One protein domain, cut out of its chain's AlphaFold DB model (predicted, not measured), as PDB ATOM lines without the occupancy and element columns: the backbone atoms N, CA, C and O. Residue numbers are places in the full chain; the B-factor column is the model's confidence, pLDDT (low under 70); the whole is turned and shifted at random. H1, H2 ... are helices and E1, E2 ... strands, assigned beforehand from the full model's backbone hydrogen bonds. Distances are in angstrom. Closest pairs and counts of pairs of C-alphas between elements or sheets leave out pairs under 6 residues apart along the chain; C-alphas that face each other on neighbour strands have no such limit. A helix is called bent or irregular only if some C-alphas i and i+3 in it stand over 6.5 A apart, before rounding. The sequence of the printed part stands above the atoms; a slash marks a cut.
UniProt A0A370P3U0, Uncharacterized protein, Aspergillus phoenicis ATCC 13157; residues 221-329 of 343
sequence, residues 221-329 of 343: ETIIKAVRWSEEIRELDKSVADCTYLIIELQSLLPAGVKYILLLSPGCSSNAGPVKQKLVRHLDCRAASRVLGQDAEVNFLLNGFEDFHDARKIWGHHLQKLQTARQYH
ATOM      1  N   GLU A 221     -21.079  24.770 -43.252       64.94
ATOM      2  CA  GLU A 221     -21.534  26.077 -42.762       64.94
ATOM      3  C   GLU A 221     -20.448  27.164 -42.878       64.94
ATOM      4  O   GLU A 221     -20.746  28.306 -43.225       64.94
ATOM      5  N   THR A 222     -19.177  26.804 -42.680       69.25
ATOM      6  CA  THR A 222     -18.029  27.707 -42.857       69.25
ATOM      7  C   THR A 222     -17.925  28.215 -44.293       69.25
ATOM      8  O   THR A 222     -17.690  29.400 -44.516       69.25
ATOM      9  N   ILE A 223     -18.158  27.340 -45.276       60.59
ATOM     10  CA  ILE A 223     -18.112  27.687 -46.705       60.59
ATOM     11  C   ILE A 223     -19.222  28.693 -47.043       60.59
ATOM     12  O   ILE A 223     -18.968  29.701 -47.701       60.59
ATOM     13  N   ILE A 224     -20.441  28.470 -46.536       62.81
ATOM     14  CA  ILE A 224     -21.581  29.380 -46.736       62.81
ATOM     15  C   ILE A 224     -21.288  30.762 -46.134       62.81
ATOM     16  O   ILE A 224     -21.557  31.781 -46.774       62.81
ATOM     17  N   LYS A 225     -20.709  30.814 -44.928       75.88
ATOM     18  CA  LYS A 225     -20.315  32.073 -44.279       75.88
ATOM     19  C   LYS A 225     -19.209  32.806 -45.042       75.88
ATOM     20  O   LYS A 225     -19.291  34.024 -45.168       75.88
ATOM     21  N   ALA A 226     -18.228  32.086 -45.590       69.56
ATOM     22  CA  ALA A 226     -17.148  32.672 -46.382       69.56
ATOM     23  C   ALA A 226     -17.671  33.361 -47.654       69.56
ATOM     24  O   ALA A 226     -17.335  34.514 -47.913       69.56
ATOM     25  N   VAL A 227     -18.553  32.686 -48.401       64.69
ATOM     26  CA  VAL A 227     -19.164  33.234 -49.626       64.69
ATOM     27  C   VAL A 227     -20.083  34.422 -49.316       64.69
ATOM     28  O   VAL A 227     -20.044  35.433 -50.015       64.69
ATOM     29  N   ARG A 228     -20.875  34.352 -48.235       73.56
ATOM     30  CA  ARG A 228     -21.690  35.496 -47.787       73.56
ATOM     31  C   ARG A 228     -20.832  36.703 -47.416       73.56
ATOM     32  O   ARG A 228     -21.153  37.809 -47.829       73.56
ATOM     33  N   TRP A 229     -19.726  36.495 -46.701       85.88
ATOM     34  CA  TRP A 229     -18.788  37.564 -46.351       85.88
ATOM     35  C   TRP A 229     -18.214  38.276 -47.587       85.88
ATOM     36  O   TRP A 229     -18.130  39.502 -47.580       85.88
ATOM     37  N   SER A 230     -17.882  37.556 -48.668       71.69
ATOM     38  CA  SER A 230     -17.413  38.206 -49.902       71.69
ATOM     39  C   SER A 230     -18.494  39.040 -50.605       71.69
ATOM     40  O   SER A 230     -18.176  40.104 -51.135       71.69
ATOM     41  N   GLU A 231     -19.764  38.624 -50.569       72.25
ATOM     42  CA  GLU A 231     -20.862  39.426 -51.135       72.25
ATOM     43  C   GLU A 231     -21.234  40.629 -50.244       72.25
ATOM     44  O   GLU A 231     -21.468  41.715 -50.769       72.25
ATOM     45  N   GLU A 232     -21.167  40.510 -48.910       84.31
ATOM     46  CA  GLU A 232     -21.321  41.656 -47.987       84.31
ATOM     47  C   GLU A 232     -20.315  42.787 -48.305       84.31
ATOM     48  O   GLU A 232     -20.640  43.971 -48.203       84.31
ATOM     49  N   ILE A 233     -19.096  42.460 -48.756       77.38
ATOM     50  CA  ILE A 233     -18.101  43.465 -49.175       77.38
ATOM     51  C   ILE A 233     -18.535  44.192 -50.459       77.38
ATOM     52  O   ILE A 233     -18.264  45.389 -50.601       77.38
ATOM     53  N   ARG A 234     -19.249  43.519 -51.374       74.75
ATOM     54  CA  ARG A 234     -19.789  44.122 -52.608       74.75
ATOM     55  C   ARG A 234     -20.875  45.153 -52.316       74.75
ATOM     56  O   ARG A 234     -20.927  46.167 -53.012       74.75
ATOM     57  N   GLU A 235     -21.684  44.923 -51.285       86.06
ATOM     58  CA  GLU A 235     -22.673  45.888 -50.790       86.06
ATOM     59  C   GLU A 235     -22.013  47.106 -50.115       86.06
ATOM     60  O   GLU A 235     -22.513  48.223 -50.241       86.06
ATOM     61  N   LEU A 236     -20.870  46.914 -49.440       89.69
ATOM     62  CA  LEU A 236     -20.136  47.978 -48.738       89.69
ATOM     63  C   LEU A 236     -19.337  48.903 -49.672       89.69
ATOM     64  O   LEU A 236     -19.447  50.125 -49.575       89.69
ATOM     65  N   ASP A 237     -18.498  48.347 -50.552       88.94
ATOM     66  CA  ASP A 237     -17.770  49.102 -51.583       88.94
ATOM     67  C   ASP A 237     -17.417  48.176 -52.753       88.94
ATOM     68  O   ASP A 237     -16.493  47.362 -52.680       88.94
ATOM     69  N   LYS A 238     -18.115  48.358 -53.878       79.56
ATOM     70  CA  LYS A 238     -17.915  47.566 -55.099       79.56
ATOM     71  C   LYS A 238     -16.448  47.502 -55.551       79.56
ATOM     72  O   LYS A 238     -15.994  46.444 -55.958       79.56
ATOM     73  N   SER A 239     -15.686  48.591 -55.444       73.56
ATOM     74  CA  SER A 239     -14.279  48.616 -55.884       73.56
ATOM     75  C   SER A 239     -13.306  47.947 -54.907       73.56
ATOM     76  O   SER A 239     -12.192  47.607 -55.302       73.56
ATOM     77  N   VAL A 240     -13.709  47.762 -53.646       72.06
ATOM     78  CA  VAL A 240     -13.001  46.906 -52.681       72.06
ATOM     79  C   VAL A 240     -13.341  45.443 -52.960       72.06
ATOM     80  O   VAL A 240     -12.439  44.613 -53.025       72.06
ATOM     81  N   ALA A 241     -14.614  45.124 -53.220       66.44
ATOM     82  CA  ALA A 241     -15.039  43.774 -53.599       66.44
ATOM     83  C   ALA A 241     -14.369  43.284 -54.890       66.44
ATOM     84  O   ALA A 241     -13.833  42.182 -54.920       66.44
ATOM     85  N   ASP A 242     -14.300  44.131 -55.919       66.00
ATOM     86  CA  ASP A 242     -13.623  43.827 -57.187       66.00
ATOM     87  C   ASP A 242     -12.085  43.666 -57.024       66.00
ATOM     88  O   ASP A 242     -11.409  43.223 -57.948       66.00
ATOM     89  N   CYS A 243     -11.526  43.999 -55.850       59.88
ATOM     90  CA  CYS A 243     -10.126  43.775 -55.458       59.88
ATOM     91  C   CYS A 243      -9.961  42.733 -54.325       59.88
ATOM     92  O   CYS A 243      -8.868  42.618 -53.771       59.88
ATOM     93  N   THR A 244     -11.027  42.025 -53.939       64.12
ATOM     94  CA  THR A 244     -11.056  41.081 -52.809       64.12
ATOM     95  C   THR A 244     -11.085  39.638 -53.306       64.12
ATOM     96  O   THR A 244     -11.836  39.306 -54.219       64.12
ATOM     97  N   TYR A 245     -10.303  38.764 -52.671       60.41
ATOM     98  CA  TYR A 245     -10.220  37.344 -53.013       60.41
ATOM     99  C   TYR A 245     -10.705  36.462 -51.860       60.41
ATOM    100  O   TYR A 245     -10.310  36.641 -50.704       60.41
ATOM    101  N   LEU A 246     -11.522  35.469 -52.209       59.69
ATOM    102  CA  LEU A 246     -11.887  34.323 -51.381       59.69
ATOM    103  C   LEU A 246     -11.322  33.072 -52.061       59.69
ATOM    104  O   LEU A 246     -11.665  32.800 -53.211       59.69
ATOM    105  N   ILE A 247     -10.476  32.313 -51.363       59.00
ATOM    106  CA  ILE A 247      -9.973  31.017 -51.843       59.00
ATOM    107  C   ILE A 247     -10.232  29.960 -50.770       59.00
ATOM    108  O   ILE A 247      -9.963  30.177 -49.589       59.00
ATOM    109  N   ILE A 248     -10.765  28.817 -51.190       57.53
ATOM    110  CA  ILE A 248     -10.995  27.645 -50.347       57.53
ATOM    111  C   ILE A 248     -10.149  26.520 -50.938       57.53
ATOM    112  O   ILE A 248     -10.478  25.997 -52.002       57.53
ATOM    113  N   GLU A 249      -9.046  26.179 -50.279       54.06
ATOM    114  CA  GLU A 249      -8.128  25.133 -50.727       54.06
ATOM    115  C   GLU A 249      -8.229  23.887 -49.845       54.06
ATOM    116  O   GLU A 249      -8.266  23.945 -48.612       54.06
ATOM    117  N   LEU A 250      -8.248  22.741 -50.516       49.31
ATOM    118  CA  LEU A 250      -8.269  21.401 -49.949       49.31
ATOM    119  C   LEU A 250      -6.890  20.791 -50.216       49.31
ATOM    120  O   LEU A 250      -6.571  20.527 -51.372       49.31
ATOM    121  N   GLN A 251      -6.063  20.604 -49.183       47.62
ATOM    122  CA  GLN A 251      -4.696  20.097 -49.348       47.62
ATOM    123  C   GLN A 251      -4.490  18.833 -48.505       47.62
ATOM    124  O   GLN A 251      -4.354  18.886 -47.286       47.62
ATOM    125  N   SER A 252      -4.454  17.680 -49.173       40.66
ATOM    126  CA  SER A 252      -4.338  16.349 -48.555       40.66
ATOM    127  C   SER A 252      -2.898  15.895 -48.267       40.66
ATOM    128  O   SER A 252      -2.712  14.791 -47.762       40.66
ATOM    129  N   LEU A 253      -1.887  16.710 -48.598       40.94
ATOM    130  CA  LEU A 253      -0.470  16.306 -48.644       40.94
ATOM    131  C   LEU A 253       0.486  17.192 -47.819       40.94
ATOM    132  O   LEU A 253       1.703  17.021 -47.896       40.94
ATOM    133  N   LEU A 254      -0.026  18.131 -47.014       41.22
ATOM    134  CA  LEU A 254       0.808  18.911 -46.093       41.22
ATOM    135  C   LEU A 254       1.219  18.085 -44.854       41.22
ATOM    136  O   LEU A 254       0.468  17.207 -44.420       41.22
ATOM    137  N   PRO A 255       2.388  18.368 -44.241       37.47
ATOM    138  CA  PRO A 255       2.781  17.742 -42.980       37.47
ATOM    139  C   PRO A 255       1.783  18.070 -41.856       37.47
ATOM    140  O   PRO A 255       1.132  19.115 -41.870       37.47
ATOM    141  N   ALA A 256       1.678  17.149 -40.893       42.50
ATOM    142  CA  ALA A 256       0.603  17.046 -39.903       42.50
ATOM    143  C   ALA A 256       0.053  18.387 -39.360       42.50
ATOM    144  O   ALA A 256       0.763  19.147 -38.703       42.50
ATOM    145  N   GLY A 257      -1.248  18.617 -39.580       45.12
ATOM    146  CA  GLY A 257      -2.042  19.641 -38.887       45.12
ATOM    147  C   GLY A 257      -2.900  20.536 -39.787       45.12
ATOM    148  O   GLY A 257      -4.000  20.904 -39.391       45.12
ATOM    149  N   VAL A 258      -2.454  20.863 -41.007       45.00
ATOM    150  CA  VAL A 258      -3.193  21.768 -41.915       45.00
ATOM    151  C   VAL A 258      -3.741  20.996 -43.112       45.00
ATOM    152  O   VAL A 258      -3.065  20.825 -44.117       45.00
ATOM    153  N   LYS A 259      -4.989  20.534 -43.000       53.22
ATOM    154  CA  LYS A 259      -5.695  19.778 -44.057       53.22
ATOM    155  C   LYS A 259      -6.499  20.660 -45.027       53.22
ATOM    156  O   LYS A 259      -6.963  20.201 -46.071       53.22
ATOM    157  N   TYR A 260      -6.681  21.933 -44.675       58.69
ATOM    158  CA  TYR A 260      -7.490  22.902 -45.414       58.69
ATOM    159  C   TYR A 260      -6.928  24.311 -45.224       58.69
ATOM    160  O   TYR A 260      -6.472  24.646 -44.130       58.69
ATOM    161  N   ILE A 261      -7.030  25.156 -46.250       64.25
ATOM    162  CA  ILE A 261      -6.694  26.582 -46.169       64.25
ATOM    163  C   ILE A 261      -7.911  27.392 -46.618       64.25
ATOM    164  O   ILE A 261      -8.433  27.206 -47.713       64.25
ATOM    165  N   LEU A 262      -8.351  28.320 -45.769       65.56
ATOM    166  CA  LEU A 262      -9.352  29.324 -46.107       65.56
ATOM    167  C   LEU A 262      -8.654  30.684 -46.193       65.56
ATOM    168  O   LEU A 262      -8.306  31.265 -45.166       65.56
ATOM    169  N   LEU A 263      -8.437  31.181 -47.410       69.00
ATOM    170  CA  LEU A 263      -7.837  32.490 -47.640       69.00
ATOM    171  C   LEU A 263      -8.937  33.539 -47.814       69.00
ATOM    172  O   LEU A 263      -9.709  33.500 -48.774       69.00
ATOM    173  N   LEU A 264      -8.961  34.497 -46.893       72.69
ATOM    174  CA  LEU A 264      -9.813  35.679 -46.928       72.69
ATOM    175  C   LEU A 264      -8.880  36.877 -47.131       72.69
ATOM    176  O   LEU A 264      -8.069  37.157 -46.258       72.69
ATOM    177  N   SER A 265      -8.933  37.530 -48.293       72.12
ATOM    178  CA  SER A 265      -7.982  38.589 -48.658       72.12
ATOM    179  C   SER A 265      -8.720  39.810 -49.214       72.12
ATOM    180  O   SER A 265      -8.893  39.927 -50.434       72.12
ATOM    181  N   PRO A 266      -9.228  40.708 -48.345       75.25
ATOM    182  CA  PRO A 266      -9.795  41.973 -48.786       75.25
ATOM    183  C   PRO A 266      -8.701  42.878 -49.363       75.25
ATOM    184  O   PRO A 266      -7.586  42.940 -48.846       75.25
ATOM    185  N   GLY A 267      -9.018  43.614 -50.427       74.69
ATOM    186  CA  GLY A 267      -8.034  44.428 -51.142       74.69
ATOM    187  C   GLY A 267      -8.604  45.711 -51.734       74.69
ATOM    188  O   GLY A 267      -9.811  45.937 -51.764       74.69
ATOM    189  N   CYS A 268      -7.725  46.594 -52.206       70.31
ATOM    190  CA  CYS A 268      -8.110  47.805 -52.928       70.31
ATOM    191  C   CYS A 268      -7.031  48.229 -53.931       70.31
ATOM    192  O   CYS A 268      -5.860  47.888 -53.780       70.31
ATOM    193  N   SER A 269      -7.423  49.035 -54.922       70.38
ATOM    194  CA  SER A 269      -6.513  49.639 -55.907       70.38
ATOM    195  C   SER A 269      -5.305  50.343 -55.269       70.38
ATOM    196  O   SER A 269      -5.400  50.943 -54.197       70.38
ATOM    197  N   SER A 270      -4.177  50.365 -55.982       61.41
ATOM    198  CA  SER A 270      -2.960  51.070 -55.565       61.41
ATOM    199  C   SER A 270      -3.141  52.576 -55.367       61.41
ATOM    200  O   SER A 270      -2.472  53.161 -54.517       61.41
ATOM    201  N   ASN A 271      -4.091  53.180 -56.085       69.56
ATOM    202  CA  ASN A 271      -4.440  54.598 -55.983       69.56
ATOM    203  C   ASN A 271      -5.575  54.863 -54.972       69.56
ATOM    204  O   ASN A 271      -6.103  55.973 -54.906       69.56
ATOM    205  N   ALA A 272      -6.002  53.853 -54.207       74.00
ATOM    206  CA  ALA A 272      -7.091  53.995 -53.252       74.00
ATOM    207  C   ALA A 272      -6.687  54.904 -52.079       74.00
ATOM    208  O   ALA A 272      -5.688  54.668 -51.397       74.00
ATOM    209  N   GLY A 273      -7.497  55.936 -51.828       81.62
ATOM    210  CA  GLY A 273      -7.277  56.882 -50.734       81.62
ATOM    211  C   GLY A 273      -7.369  56.243 -49.336       81.62
ATOM    212  O   GLY A 273      -7.900  55.138 -49.179       81.62
ATOM    213  N   PRO A 274      -6.919  56.957 -48.287       85.06
ATOM    214  CA  PRO A 274      -6.748  56.408 -46.937       85.06
ATOM    215  C   PRO A 274      -8.039  55.868 -46.300       85.06
ATOM    216  O   PRO A 274      -7.973  55.024 -45.411       85.06
ATOM    217  N   VAL A 275      -9.217  56.309 -46.756       90.56
ATOM    218  CA  VAL A 275     -10.518  55.769 -46.323       90.56
ATOM    219  C   VAL A 275     -10.671  54.297 -46.726       90.56
ATOM    220  O   VAL A 275     -11.029  53.471 -45.890       90.56
ATOM    221  N   LYS A 276     -10.337  53.941 -47.975       83.88
ATOM    222  CA  LYS A 276     -10.464  52.562 -48.475       83.88
ATOM    223  C   LYS A 276      -9.391  51.643 -47.899       83.88
ATOM    224  O   LYS A 276      -9.697  50.513 -47.547       83.88
ATOM    225  N   GLN A 277      -8.173  52.150 -47.701       83.06
ATOM    226  CA  GLN A 277      -7.107  51.410 -47.013       83.06
ATOM    227  C   GLN A 277      -7.511  51.049 -45.570       83.06
ATOM    228  O   GLN A 277      -7.313  49.917 -45.131       83.06
ATOM    229  N   LYS A 278      -8.148  51.984 -44.845       88.88
ATOM    230  CA  LYS A 278      -8.723  51.719 -43.514       88.88
ATOM    231  C   LYS A 278      -9.874  50.710 -43.563       88.88
ATOM    232  O   LYS A 278      -9.931  49.847 -42.692       88.88
ATOM    233  N   LEU A 279     -10.759  50.794 -44.562       89.12
ATOM    234  CA  LEU A 279     -11.854  49.836 -44.749       89.12
ATOM    235  C   LEU A 279     -11.326  48.415 -44.996       89.12
ATOM    236  O   LEU A 279     -11.735  47.502 -44.288       89.12
ATOM    237  N   VAL A 280     -10.377  48.240 -45.921       85.25
ATOM    238  CA  VAL A 280      -9.732  46.945 -46.205       85.25
ATOM    239  C   VAL A 280      -9.125  46.346 -44.942       85.25
ATOM    240  O   VAL A 280      -9.473  45.229 -44.574       85.25
ATOM    241  N   ARG A 281      -8.307  47.112 -44.212       86.75
ATOM    242  CA  ARG A 281      -7.699  46.654 -42.953       86.75
ATOM    243  C   ARG A 281      -8.751  46.276 -41.900       86.75
ATOM    244  O   ARG A 281      -8.580  45.304 -41.180       86.75
ATOM    245  N   HIS A 282      -9.862  47.008 -41.823       89.00
ATOM    246  CA  HIS A 282     -10.961  46.720 -40.895       89.00
ATOM    247  C   HIS A 282     -11.810  45.492 -41.284       89.00
ATOM    248  O   HIS A 282     -12.426  44.869 -40.413       89.00
ATOM    249  N   LEU A 283     -11.858  45.156 -42.576       87.06
ATOM    250  CA  LEU A 283     -12.424  43.902 -43.073       87.06
ATOM    251  C   LEU A 283     -11.482  42.734 -42.763       87.06
ATOM    252  O   LEU A 283     -11.950  41.727 -42.244       87.06
ATOM    253  N   ASP A 284     -10.179  42.905 -42.991       84.31
ATOM    254  CA  ASP A 284      -9.140  41.888 -42.778       84.31
ATOM    255  C   ASP A 284      -9.088  41.431 -41.311       84.31
ATOM    256  O   ASP A 284      -9.350  40.267 -41.006       84.31
ATOM    257  N   CYS A 285      -8.960  42.385 -40.373       85.38
ATOM    258  CA  CYS A 285      -8.994  42.136 -38.922       85.38
ATOM    259  C   CYS A 285     -10.224  41.342 -38.433       85.38
ATOM    260  O   CYS A 285     -10.218  40.841 -37.309       85.38
ATOM    261  N   ARG A 286     -11.318  41.306 -39.206       87.31
ATOM    262  CA  ARG A 286     -12.594  40.684 -38.817       87.31
ATOM    263  C   ARG A 286     -13.023  39.539 -39.731       87.31
ATOM    264  O   ARG A 286     -14.022  38.896 -39.427       87.31
ATOM    265  N   ALA A 287     -12.293  39.254 -40.809       85.31
ATOM    266  CA  ALA A 287     -12.668  38.238 -41.789       85.31
ATOM    267  C   ALA A 287     -12.761  36.848 -41.135       85.31
ATOM    268  O   ALA A 287     -13.798  36.187 -41.207       85.31
ATOM    269  N   ALA A 288     -11.720  36.469 -40.387       84.00
ATOM    270  CA  ALA A 288     -11.665  35.222 -39.631       84.00
ATOM    271  C   ALA A 288     -12.856  35.060 -38.666       84.00
ATOM    272  O   ALA A 288     -13.584  34.072 -38.750       84.00
ATOM    273  N   SER A 289     -13.111  36.042 -37.794       87.44
ATOM    274  CA  SER A 289     -14.174  35.938 -36.781       87.44
ATOM    275  C   SER A 289     -15.590  36.075 -37.346       87.44
ATOM    276  O   SER A 289     -16.536  35.532 -36.773       87.44
ATOM    277  N   ARG A 290     -15.755  36.742 -38.498       86.81
ATOM    278  CA  ARG A 290     -17.022  36.811 -39.244       86.81
ATOM    279  C   ARG A 290     -17.386  35.467 -39.878       86.81
ATOM    280  O   ARG A 290     -18.561  35.109 -39.888       86.81
ATOM    281  N   VAL A 291     -16.396  34.731 -40.386       82.25
ATOM    282  CA  VAL A 291     -16.609  33.469 -41.114       82.25
ATOM    283  C   VAL A 291     -16.594  32.243 -40.196       82.25
ATOM    284  O   VAL A 291     -17.434  31.356 -40.347       82.25
ATOM    285  N   LEU A 292     -15.680  32.195 -39.225       82.62
ATOM    286  CA  LEU A 292     -15.466  31.034 -38.351       82.62
ATOM    287  C   LEU A 292     -16.121  31.183 -36.964       82.62
ATOM    288  O   LEU A 292     -16.415  30.179 -36.323       82.62
ATOM    289  N   GLY A 293     -16.416  32.413 -36.530       83.56
ATOM    290  CA  GLY A 293     -16.897  32.736 -35.180       83.56
ATOM    291  C   GLY A 293     -15.824  33.423 -34.326       83.56
ATOM    292  O   GLY A 293     -14.640  33.369 -34.647       83.56
ATOM    293  N   GLN A 294     -16.234  34.100 -33.245       80.31
ATOM    294  CA  GLN A 294     -15.312  34.878 -32.393       80.31
ATOM    295  C   GLN A 294     -14.250  34.003 -31.712       80.31
ATOM    296  O   GLN A 294     -13.094  34.407 -31.625       80.31
ATOM    297  N   ASP A 295     -14.634  32.797 -31.297       74.88
ATOM    298  CA  ASP A 295     -13.791  31.878 -30.523       74.88
ATOM    299  C   ASP A 295     -12.993  30.896 -31.402       74.88
ATOM    300  O   ASP A 295     -12.396  29.945 -30.901       74.88
ATOM    301  N   ALA A 296     -12.991  31.091 -32.725       70.06
ATOM    302  CA  ALA A 296     -12.314  30.195 -33.652       70.06
ATOM    303  C   ALA A 296     -10.784  30.277 -33.518       70.06
ATOM    304  O   ALA A 296     -10.176  31.348 -33.634       70.06
ATOM    305  N   GLU A 297     -10.139  29.123 -33.345       69.56
ATOM    306  CA  GLU A 297      -8.689  29.032 -33.460       69.56
ATOM    307  C   GLU A 297      -8.278  29.177 -34.932       69.56
ATOM    308  O   GLU A 297      -8.746  28.452 -35.809       69.56
ATOM    309  N   VAL A 298      -7.423  30.163 -35.207       73.81
ATOM    310  CA  VAL A 298      -6.982  30.520 -36.559       73.81
ATOM    311  C   VAL A 298      -5.477  30.712 -36.589       73.81
ATOM    312  O   VAL A 298      -4.926  31.469 -35.789       73.81
ATOM    313  N   ASN A 299      -4.831  30.041 -37.536       69.25
ATOM    314  CA  ASN A 299      -3.412  30.190 -37.826       69.25
ATOM    315  C   ASN A 299      -3.265  31.008 -39.109       69.25
ATOM    316  O   ASN A 299      -3.972  30.772 -40.089       69.25
ATOM    317  N   PHE A 300      -2.364  31.986 -39.101       69.56
ATOM    318  CA  PHE A 300      -2.173  32.901 -40.226       69.56
ATOM    319  C   PHE A 300      -1.004  32.433 -41.099       69.56
ATOM    320  O   PHE A 300       0.037  32.011 -40.595       69.56
ATOM    321  N   LEU A 301      -1.142  32.535 -42.423       62.19
ATOM    322  CA  LEU A 301      -0.026  32.269 -43.330       62.19
ATOM    323  C   LEU A 301       1.027  33.379 -43.207       62.19
ATOM    324  O   LEU A 301       0.690  34.562 -43.183       62.19
ATOM    325  N   LEU A 302       2.310  33.002 -43.221       61.03
ATOM    326  CA  LEU A 302       3.464  33.917 -43.167       61.03
ATOM    327  C   LEU A 302       3.352  35.102 -44.144       61.03
ATOM    328  O   LEU A 302       3.720  36.225 -43.807       61.03
ATOM    329  N   ASN A 303       2.819  34.843 -45.339       57.94
ATOM    330  CA  ASN A 303       2.692  35.817 -46.425       57.94
ATOM    331  C   ASN A 303       1.568  36.846 -46.189       57.94
ATOM    332  O   ASN A 303       1.600  37.920 -46.786       57.94
ATOM    333  N   GLY A 304       0.599  36.526 -45.322       61.41
ATOM    334  CA  GLY A 304      -0.519  37.389 -44.924       61.41
ATOM    335  C   GLY A 304      -0.356  38.009 -43.532       61.41
ATOM    336  O   GLY A 304      -1.314  38.551 -42.991       61.41
ATOM    337  N   PHE A 305       0.824  37.917 -42.909       70.44
ATOM    338  CA  PHE A 305       1.021  38.529 -41.596       70.44
ATOM    339  C   PHE A 305       1.003  40.065 -41.675       70.44
ATOM    340  O   PHE A 305       1.614  40.693 -42.549       70.44
ATOM    341  N   GLU A 306       0.350  40.658 -40.682       74.06
ATOM    342  CA  GLU A 306       0.226  42.094 -40.459       74.06
ATOM    343  C   GLU A 306       0.462  42.373 -38.972       74.06
ATOM    344  O   GLU A 306       0.350  41.481 -38.135       74.06
ATOM    345  N   ASP A 307       0.749  43.623 -38.629       74.62
ATOM    346  CA  ASP A 307       1.034  44.087 -37.264       74.62
ATOM    347  C   ASP A 307      -0.117  43.896 -36.254       74.62
ATOM    348  O   ASP A 307       0.097  44.033 -35.054       74.62
ATOM    349  N   PHE A 308      -1.324  43.559 -36.718       75.50
ATOM    350  CA  PHE A 308      -2.481  43.224 -35.878       75.50
ATOM    351  C   PHE A 308      -2.723  41.711 -35.703       75.50
ATOM    352  O   PHE A 308      -3.645  41.326 -34.985       75.50
ATOM    353  N   HIS A 309      -1.928  40.848 -36.343       78.56
ATOM    354  CA  HIS A 309      -2.013  39.396 -36.179       78.56
ATOM    355  C   HIS A 309      -1.165  38.927 -34.981       78.56
ATOM    356  O   HIS A 309      -0.041  39.389 -34.786       78.56
ATOM    357  N   ASP A 310      -1.669  37.980 -34.175       78.25
ATOM    358  CA  ASP A 310      -0.879  37.422 -33.066       78.25
ATOM    359  C   ASP A 310       0.259  36.554 -33.620       78.25
ATOM    360  O   ASP A 310       0.052  35.443 -34.114       78.25
ATOM    361  N   ALA A 311       1.480  37.071 -33.496       76.25
ATOM    362  CA  ALA A 311       2.718  36.418 -33.893       76.25
ATOM    363  C   ALA A 311       2.863  34.990 -33.325       76.25
ATOM    364  O   ALA A 311       3.424  34.107 -33.982       76.25
ATOM    365  N   ARG A 312       2.321  34.711 -32.133       75.75
ATOM    366  CA  ARG A 312       2.370  33.373 -31.520       75.75
ATOM    367  C   ARG A 312       1.560  32.348 -32.312       75.75
ATOM    368  O   ARG A 312       1.957  31.189 -32.332       75.75
ATOM    369  N   LYS A 313       0.511  32.760 -33.033       72.69
ATOM    370  CA  LYS A 313      -0.284  31.875 -33.907       72.69
ATOM    371  C   LYS A 313       0.373  31.573 -35.262       72.69
ATOM    372  O   LYS A 313      -0.137  30.751 -36.011       72.69
ATOM    373  N   ILE A 314       1.501  32.214 -35.592       69.62
ATOM    374  CA  ILE A 314       2.345  31.814 -36.737       69.62
ATOM    375  C   ILE A 314       3.578  31.049 -36.263       69.62
ATOM    376  O   ILE A 314       3.892  29.980 -36.777       69.62
ATOM    377  N   TRP A 315       4.317  31.616 -35.309       71.94
ATOM    378  CA  TRP A 315       5.652  31.126 -34.952       71.94
ATOM    379  C   TRP A 315       5.675  30.247 -33.694       71.94
ATOM    380  O   TRP A 315       6.716  29.665 -33.382       71.94
ATOM    381  N   GLY A 316       4.555  30.126 -32.974       78.69
ATOM    382  CA  GLY A 316       4.406  29.264 -31.802       78.69
ATOM    383  C   GLY A 316       5.530  29.438 -30.781       78.69
ATOM    384  O   GLY A 316       6.012  30.543 -30.515       78.69
ATOM    385  N   HIS A 317       6.018  28.313 -30.259       77.69
ATOM    386  CA  HIS A 317       7.141  28.267 -29.321       77.69
ATOM    387  C   HIS A 317       8.496  28.711 -29.927       77.69
ATOM    388  O   HIS A 317       9.473  28.887 -29.196       77.69
ATOM    389  N   HIS A 318       8.588  28.914 -31.249       75.38
ATOM    390  CA  HIS A 318       9.780  29.471 -31.895       75.38
ATOM    391  C   HIS A 318       9.814  31.005 -31.876       75.38
ATOM    392  O   HIS A 318      10.887  31.566 -32.103       75.38
ATOM    393  N   LEU A 319       8.700  31.694 -31.577       78.62
ATOM    394  CA  LEU A 319       8.627  33.161 -31.610       78.62
ATOM    395  C   LEU A 319       9.738  33.817 -30.777       78.62
ATOM    396  O   LEU A 319      10.480  34.651 -31.291       78.62
ATOM    397  N   GLN A 320       9.908  33.382 -29.526       77.12
ATOM    398  CA  GLN A 320      10.920  33.938 -28.627       77.12
ATOM    399  C   GLN A 320      12.345  33.700 -29.157       77.12
ATOM    400  O   GLN A 320      13.167  34.612 -29.156       77.12
ATOM    401  N   LYS A 321      12.625  32.510 -29.713       77.81
ATOM    402  CA  LYS A 321      13.921  32.197 -30.348       77.81
ATOM    403  C   LYS A 321      14.186  33.105 -31.557       77.81
ATOM    404  O   LYS A 321      15.315  33.550 -31.745       77.81
ATOM    405  N   LEU A 322      13.156  33.414 -32.350       73.38
ATOM    406  CA  LEU A 322      13.244  34.326 -33.495       73.38
ATOM    407  C   LEU A 322      13.439  35.789 -33.058       73.38
ATOM    408  O   LEU A 322      14.241  36.498 -33.667       73.38
ATOM    409  N   GLN A 323      12.781  36.231 -31.982       76.06
ATOM    410  CA  GLN A 323      12.993  37.552 -31.375       76.06
ATOM    411  C   GLN A 323      14.420  37.699 -30.827       76.06
ATOM    412  O   GLN A 323      15.104  38.670 -31.152       76.06
ATOM    413  N   THR A 324      14.921  36.710 -30.080       76.19
ATOM    414  CA  THR A 324      16.311  36.674 -29.594       76.19
ATOM    415  C   THR A 324      17.312  36.656 -30.751       76.19
ATOM    416  O   THR A 324      18.246  37.454 -30.766       76.19
ATOM    417  N   ALA A 325      17.103  35.835 -31.786       69.50
ATOM    418  CA  ALA A 325      17.955  35.846 -32.978       69.50
ATOM    419  C   ALA A 325      17.959  37.220 -33.686       69.50
ATOM    420  O   ALA A 325      18.990  37.649 -34.212       69.50
ATOM    421  N   ARG A 326      16.833  37.948 -33.659       69.94
ATOM    422  CA  ARG A 326      16.718  39.306 -34.211       69.94
ATOM    423  C   ARG A 326      17.468  40.355 -33.383       69.94
ATOM    424  O   ARG A 326      18.017  41.274 -33.987       69.94
ATOM    425  N   GLN A 327      17.571  40.206 -32.058       66.69
ATOM    426  CA  GLN A 327      18.356  41.107 -31.191       66.69
ATOM    427  C   GLN A 327      19.842  41.151 -31.589       66.69
ATOM    428  O   GLN A 327      20.439  42.226 -31.632       66.69
ATOM    429  N   TYR A 328      20.423  40.015 -31.982       63.84
ATOM    430  CA  TYR A 328      21.801  39.952 -32.492       63.84
ATOM    431  C   TYR A 328      21.946  40.454 -33.943       63.84
ATOM    432  O   TYR A 328      23.059  40.643 -34.441       63.84
ATOM    433  N   HIS A 329      20.840  40.715 -34.647       62.53
ATOM    434  CA  HIS A 329      20.848  41.088 -36.058       62.53
ATOM    435  C   HIS A 329      20.900  42.619 -36.276       62.53
ATOM    436  O   HIS A 329      19.978  43.236 -36.823       62.53
TER     437      HIS A 329
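Overview. This is residues 221 to 329 of the 343 residues of an uncharacterized protein of Aspergillus phoenicis ATCC 13157 (UniProt A0A370P3U0). A two-stranded hairpin, E1 and E2, packs with two helices, H1 and H3, which lie partly side by side and run opposite ways; short H2 folds back at H1's end. A long link leads away from this body to H4, whose residues 321 to 327 stick out with residues 328 and 329. The printed part has 109 residues, in the order H1, H2, E1, E2, H3, H4; the sheet E1 - E2 is antiparallel and the class is mostly helix. It is only just loose, close to compact, with a radius of gyration of the C-alphas of 16.0 A and spans of 46 by 35 by 25 A.

Along the chain. H1, residues 221 to 236, begins at C-alpha 221 (-21.534, 26.077, -42.762) and is 22.7 A long. H2 is residues 238 to 241. E1, residues 245 to 250, and E2, residues 260 to 265, measure 16.4 A and 16.0 A. H3, residues 274 to 292, is 28.2 A long and irregular, with C-alphas 285 and 288 7.4 A apart. H4, residues 312 to 327, is 17.8 A long and irregular, with C-alphas 314 and 317 9.5 A apart and a kink of 76 degrees near residue 319; C-alpha 327 is at (18.356, 41.107, -31.191).

Arrangement. H1, with residues 230 to 234 alone, touches H2; the closest C-alphas, of Arg 234 and Ala 241, are 4.9 A apart. In the hairpin E1 and E2, N 247 and O 263 are 2.9 A apart, within hydrogen-bond range. The closest C-alphas of E2 and H3, Leu 264 and Ala 287, are 6.4 A apart. H1 and H3 touch at a shallow tilt of 19 degrees, opposite ways, closest at the C-alphas of Lys 225 and Val 291, 5.1 A. H4 touches no helix. O i to N i+4 pairs are within range in 11 of 12 for H1, 12 of 15 for H3 and 8 of 12 for H4; H2 is too short for such a pair.

Size, cuts and confidence. The C-alphas farthest apart, of Glu 235 and Tyr 328, are 48.5 A apart. The printed part has no cut, and H3 to H4 is a long link of 19 residues. Mean pLDDT of the printed part is 71.3, with 44 residues under 70, among them residues 241 to 263.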